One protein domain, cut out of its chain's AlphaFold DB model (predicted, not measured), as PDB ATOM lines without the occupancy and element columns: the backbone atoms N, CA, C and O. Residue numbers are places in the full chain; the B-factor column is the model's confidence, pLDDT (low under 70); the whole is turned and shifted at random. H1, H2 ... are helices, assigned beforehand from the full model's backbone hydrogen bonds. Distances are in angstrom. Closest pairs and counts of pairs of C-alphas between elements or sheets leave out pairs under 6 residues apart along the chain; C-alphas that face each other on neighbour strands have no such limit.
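Overview. This is residues 142 to 154 and 161 to 194 of the 354 residues of the protein "Hypothetical protein" of Rotaria magnacalcarata (UniProt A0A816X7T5). Two short helices, H1 and H2, pack steeply on each other, and a long arm, H3, turns off at a corner from the end of H2 and sticks out free, making most of the length. The 47 printed residues hold three named helices, H1, H2, H3 in chain order, and no named strand: all helix. The whole is extended, with a radius of gyration of the C-alphas of 15.5 A and spans of 48 by 21 by 14 A.

Along the chain. H1, residues 142 to 152, begins at C-alpha 142 (207.258, 229.445, 182.326) and measures 15.0 A. H2, residues 162 to 173, measures 16.6 A. H3, residues 175 to 194, measures 28.7 A and ends at C-alpha 194 (189.371, 191.806, 195.812).

Arrangement. H1 touches H2, on residues 165 to 169 alone; the closest C-alphas, of Val 149 and Leu 169, are 7.3 A apart. They run opposite ways at a steep tilt of 65 degrees. H2 and H3 meet only through their tight link. H1 and H3 are apart. In H1, H2 and H3 every O i to N i+4 pair is within hydrogen-bond range.

Size, cuts and confidence. Residues 155 to 160 are not printed; C-alphas 154 and 161 are 13.0 A apart across this cut. Residues 150 to 154 have pLDDT under 70.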
ATOM      1  N   VAL A 142     205.974 229.317 181.634       73.50
ATOM      2  CA  VAL A 142     207.258 229.445 182.326       73.50
ATOM      3  C   VAL A 142     207.284 230.728 183.160       73.50
ATOM      4  O   VAL A 142     207.655 230.682 184.327       73.50
ATOM      5  N   GLU A 143     206.767 231.842 182.648       75.88
ATOM      6  CA  GLU A 143     206.616 233.094 183.405       75.88
ATOM      7  C   GLU A 143     205.690 232.919 184.612       75.88
ATOM      8  O   GLU A 143     206.059 233.247 185.735       75.88
ATOM      9  N   ARG A 144     204.517 232.289 184.439       78.31
ATOM     10  CA  ARG A 144     203.634 231.949 185.571       78.31
ATOM     11  C   ARG A 144     204.315 231.029 186.578       78.31
ATOM     12  O   ARG A 144     203.994 231.081 187.765       78.31
ATOM     13  N   LEU A 145     205.194 230.135 186.120       77.88
ATOM     14  CA  LEU A 145     206.005 229.312 187.010       77.88
ATOM     15  C   LEU A 145     206.973 230.197 187.805       77.88
ATOM     16  O   LEU A 145     206.965 230.097 189.026       77.88
ATOM     17  N   PHE A 146     207.722 231.097 187.167       76.62
ATOM     18  CA  PHE A 146     208.653 232.004 187.846       76.62
ATOM     19  C   PHE A 146     207.961 233.004 188.785       76.62
ATOM     20  O   PHE A 146     208.418 233.202 189.909       76.62
ATOM     21  N   SER A 147     206.796 233.533 188.421       76.19
ATOM     22  CA  SER A 147     205.984 234.363 189.322       76.19
ATOM     23  C   SER A 147     205.526 233.582 190.560       76.19
ATOM     24  O   SER A 147     205.546 234.089 191.683       76.19
ATOM     25  N   LEU A 148     205.174 232.302 190.397       72.31
ATOM     26  CA  LEU A 148     204.852 231.417 191.520       72.31
ATOM     27  C   LEU A 148     206.088 231.086 192.377       72.31
ATOM     28  O   LEU A 148     205.975 230.961 193.603       72.31
ATOM     29  N   VAL A 149     207.267 230.962 191.756       75.50
ATOM     30  CA  VAL A 149     208.549 230.820 192.463       75.50
ATOM     31  C   VAL A 149     208.787 232.022 193.364       75.50
ATOM     32  O   VAL A 149     209.104 231.809 194.530       75.50
ATOM     33  N   GLY A 150     208.570 233.247 192.876       69.12
ATOM     34  CA  GLY A 150     208.728 234.470 193.673       69.12
ATOM     35  C   GLY A 150     207.888 234.464 194.956       69.12
ATOM     36  O   GLY A 150     208.356 234.851 196.022       69.12
ATOM     37  N   ASN A 151     206.679 233.897 194.909       66.62
ATOM     38  CA  ASN A 151     205.849 233.720 196.108       66.62
ATOM     39  C   ASN A 151     206.352 232.600 197.042       66.62
ATOM     40  O   ASN A 151     206.133 232.638 198.257       66.62
ATOM     41  N   THR A 152     207.015 231.580 196.493       65.56
ATOM     42  CA  THR A 152     207.549 230.434 197.248       65.56
ATOM     43  C   THR A 152     208.883 230.772 197.924       65.56
ATOM     44  O   THR A 152     209.104 230.376 199.073       65.56
ATOM     45  N   ILE A 153     209.731 231.543 197.239       66.81
ATOM     46  CA  ILE A 153     210.999 232.116 197.702       66.81
ATOM     47  C   ILE A 153     210.752 233.591 198.048       66.81
ATOM     48  O   ILE A 153     211.154 234.494 197.329       66.81
ATOM     49  N   SER A 154     210.036 233.841 199.141       63.31
ATOM     50  CA  SER A 154     209.871 235.202 199.671       63.31
ATOM     51  C   SER A 154     210.983 235.545 200.666       63.31
ATOM     52  O   SER A 154     211.598 234.645 201.244       63.31
ATOM     53  N   LYS A 161     217.103 225.606 200.097       81.81
ATOM     54  CA  LYS A 161     218.114 225.179 199.119       81.81
ATOM     55  C   LYS A 161     217.483 225.059 197.719       81.81
ATOM     56  O   LYS A 161     216.349 224.574 197.642       81.81
ATOM     57  N   PRO A 162     218.219 225.351 196.632       78.56
ATOM     58  CA  PRO A 162     217.715 225.258 195.255       78.56
ATOM     59  C   PRO A 162     217.056 223.911 194.919       78.56
ATOM     60  O   PRO A 162     215.965 223.858 194.361       78.56
ATOM     61  N   GLU A 163     217.642 222.799 195.372       83.44
ATOM     62  CA  GLU A 163     217.063 221.461 195.176       83.44
ATOM     63  C   GLU A 163     215.652 221.312 195.768       83.44
ATOM     64  O   GLU A 163     214.803 220.614 195.212       83.44
ATOM     65  N   LYS A 164     215.386 221.947 196.918       82.12
ATOM     66  CA  LYS A 164     214.068 221.898 197.565       82.12
ATOM     67  C   LYS A 164     213.056 222.759 196.821       82.12
ATOM     68  O   LYS A 164     211.901 222.356 196.724       82.12
ATOM     69  N   VAL A 165     213.490 223.896 196.281       82.31
ATOM     70  CA  VAL A 165     212.662 224.749 195.422       82.31
ATOM     71  C   VAL A 165     212.210 223.963 194.194       82.31
ATOM     72  O   VAL A 165     211.010 223.872 193.955       82.31
ATOM     73  N   ASN A 166     213.129 223.302 193.486       81.75
ATOM     74  CA  ASN A 166     212.790 222.510 192.298       81.75
ATOM     75  C   ASN A 166     211.758 221.416 192.602       81.75
ATOM     76  O   ASN A 166     210.783 221.255 191.868       81.75
ATOM     77  N   LYS A 167     211.916 220.704 193.727       83.62
ATOM     78  CA  LYS A 167     210.935 219.698 194.167       83.62
ATOM     79  C   LYS A 167     209.573 220.315 194.472       83.62
ATOM     80  O   LYS A 167     208.556 219.755 194.077       83.62
ATOM     81  N   LEU A 168     209.541 221.456 195.159       83.19
ATOM     82  CA  LEU A 168     208.295 222.160 195.469       83.19
ATOM     83  C   LEU A 168     207.580 222.629 194.201       83.19
ATOM     84  O   LEU A 168     206.368 222.465 194.102       83.19
ATOM     85  N   LEU A 169     208.317 223.154 193.222       83.44
ATOM     86  CA  LEU A 169     207.759 223.583 191.940       83.44
ATOM     87  C   LEU A 169     207.190 222.417 191.145       83.44
ATOM     88  O   LEU A 169     206.054 222.495 190.679       83.44
ATOM     89  N   PHE A 170     207.952 221.328 191.044       85.25
ATOM     90  CA  PHE A 170     207.503 220.110 190.385       85.25
ATOM     91  C   PHE A 170     206.212 219.583 191.019       85.25
ATOM     92  O   PHE A 170     205.239 219.324 190.312       85.25
ATOM     93  N   LEU A 171     206.173 219.474 192.351       83.44
ATOM     94  CA  LEU A 171     204.991 219.003 193.074       83.44
ATOM     95  C   LEU A 171     203.801 219.943 192.898       83.44
ATOM     96  O   LEU A 171     202.689 219.472 192.700       83.44
ATOM     97  N   ASN A 172     204.023 221.257 192.961       82.56
ATOM     98  CA  ASN A 172     202.958 222.244 192.820       82.56
ATOM     99  C   ASN A 172     202.320 222.175 191.426       82.56
ATOM    100  O   ASN A 172     201.100 222.055 191.319       82.56
ATOM    101  N   LYS A 173     203.139 222.167 190.365       82.38
ATOM    102  CA  LYS A 173     202.645 222.101 188.984       82.38
ATOM    103  C   LYS A 173     201.927 220.797 188.669       82.38
ATOM    104  O   LYS A 173     200.912 220.821 187.985       82.38
ATOM    105  N   ASN A 174     202.419 219.681 189.197       85.44
ATOM    106  CA  ASN A 174     201.861 218.364 188.908       85.44
ATOM    107  C   ASN A 174     200.850 217.894 189.961       85.44
ATOM    108  O   ASN A 174     200.424 216.747 189.910       85.44
ATOM    109  N   LEU A 175     200.439 218.738 190.916       84.25
ATOM    110  CA  LEU A 175     199.638 218.303 192.065       84.25
ATOM    111  C   LEU A 175     198.319 217.634 191.656       84.25
ATOM    112  O   LEU A 175     197.930 216.638 192.258       84.25
ATOM    113  N   LEU A 176     197.630 218.179 190.650       78.12
ATOM    114  CA  LEU A 176     196.372 217.615 190.153       78.12
ATOM    115  C   LEU A 176     196.595 216.263 189.467       78.12
ATOM    116  O   LEU A 176     195.893 215.307 189.778       78.12
ATOM    117  N   LEU A 177     197.622 216.164 188.618       83.62
ATOM    118  CA  LEU A 177     198.011 214.909 187.966       83.62
ATOM    119  C   LEU A 177     198.401 213.842 188.996       83.62
ATOM    120  O   LEU A 177     197.960 212.705 188.910       83.62
ATOM    121  N   LEU A 178     199.180 214.214 190.013       83.31
ATOM    122  CA  LEU A 178     199.596 213.304 191.080       83.31
ATOM    123  C   LEU A 178     198.410 212.805 191.913       83.31
ATOM    124  O   LEU A 178     198.415 211.649 192.328       83.31
ATOM    125  N   LYS A 179     197.397 213.647 192.151       83.06
ATOM    126  CA  LYS A 179     196.161 213.236 192.836       83.06
ATOM    127  C   LYS A 179     195.356 212.242 192.008       83.06
ATOM    128  O   LYS A 179     194.892 211.249 192.559       83.06
ATOM    129  N   GLU A 180     195.216 212.500 190.711       83.06
ATOM    130  CA  GLU A 180     194.521 211.597 189.792       83.06
ATOM    131  C   GLU A 180     195.233 210.240 189.715       83.06
ATOM    132  O   GLU A 180     194.620 209.195 189.924       83.06
ATOM    133  N   LEU A 181     196.555 210.249 189.535       83.25
ATOM    134  CA  LEU A 181     197.363 209.030 189.510       83.25
ATOM    135  C   LEU A 181     197.303 208.256 190.833       83.25
ATOM    136  O   LEU A 181     197.250 207.025 190.820       83.25
ATOM    137  N   ASP A 182     197.297 208.937 191.984       83.50
ATOM    138  CA  ASP A 182     197.150 208.255 193.272       83.50
ATOM    139  C   ASP A 182     195.760 207.624 193.420       83.50
ATOM    140  O   ASP A 182     195.656 206.492 193.894       83.50
ATOM    141  N   HIS A 183     194.705 208.291 192.942       83.00
ATOM    142  CA  HIS A 183     193.361 207.719 192.924       83.00
ATOM    143  C   HIS A 183     193.296 206.455 192.056       83.00
ATOM    144  O   HIS A 183     192.831 205.411 192.521       83.00
ATOM    145  N   GLN A 184     193.844 206.502 190.839       81.75
ATOM    146  CA  GLN A 184     193.928 205.342 189.945       81.75
ATOM    147  C   GLN A 184     194.738 204.198 190.567       81.75
ATOM    148  O   GLN A 184     194.320 203.038 190.538       81.75
ATOM    149  N   ARG A 185     195.866 204.509 191.217       82.00
ATOM    150  CA  ARG A 185     196.681 203.515 191.926       82.00
ATOM    151  C   ARG A 185     195.899 202.837 193.052       82.00
ATOM    152  O   ARG A 185     195.954 201.615 193.175       82.00
ATOM    153  N   GLN A 186     195.167 203.603 193.861       80.81
ATOM    154  CA  GLN A 186     194.338 203.056 194.939       80.81
ATOM    155  C   GLN A 186     193.238 202.136 194.391       80.81
ATOM    156  O   GLN A 186     193.005 201.059 194.940       80.81
ATOM    157  N   GLN A 187     192.604 202.504 193.273       81.50
ATOM    158  CA  GLN A 187     191.619 201.645 192.609       81.50
ATOM    159  C   GLN A 187     192.231 200.312 192.148       81.50
ATOM    160  O   GLN A 187     191.643 199.256 192.394       81.50
ATOM    161  N   LEU A 188     193.423 200.333 191.540       78.88
ATOM    162  CA  LEU A 188     194.119 199.116 191.106       78.88
ATOM    163  C   LEU A 188     194.468 198.196 192.282       78.88
ATOM    164  O   LEU A 188     194.247 196.986 192.193       78.88
ATOM    165  N   VAL A 189     194.956 198.754 193.394       81.81
ATOM    166  CA  VAL A 189     195.242 197.985 194.619       81.81
ATOM    167  C   VAL A 189     193.968 197.326 195.151       81.81
ATOM    168  O   VAL A 189     193.961 196.119 195.390       81.81
ATOM    169  N   ASN A 190     192.856 198.063 195.212       78.69
ATOM    170  CA  ASN A 190     191.567 197.530 195.665       78.69
ATOM    171  C   ASN A 190     191.052 196.388 194.768       78.69
ATOM    172  O   ASN A 190     190.483 195.413 195.261       78.69
ATOM    173  N   VAL A 191     191.246 196.476 193.447       81.19
ATOM    174  CA  VAL A 191     190.890 195.395 192.508       81.19
ATOM    175  C   VAL A 191     191.770 194.162 192.728       81.19
ATOM    176  O   VAL A 191     191.263 193.038 192.715       81.19
ATOM    177  N   GLN A 192     193.070 194.344 192.964       78.12
ATOM    178  CA  GLN A 192     193.992 193.242 193.245       78.12
ATOM    179  C   GLN A 192     193.682 192.552 194.579       78.12
ATOM    180  O   GLN A 192     193.690 191.322 194.640       78.12
ATOM    181  N   GLU A 193     193.356 193.306 195.630       80.56
ATOM    182  CA  GLU A 193     192.941 192.753 196.924       80.56
ATOM    183  C   GLU A 193     191.625 191.980 196.812       80.56
ATOM    184  O   GLU A 193     191.546 190.846 197.280       80.56
ATOM    185  N   LYS A 194     190.627 192.521 196.098       77.31
ATOM    186  CA  LYS A 194     189.371 191.806 195.812       77.31
ATOM    187  C   LYS A 194     189.604 190.502 195.043       77.31
ATOM    188  O   LYS A 194     188.980 189.492 195.364       77.31
TER     189      LYS A 194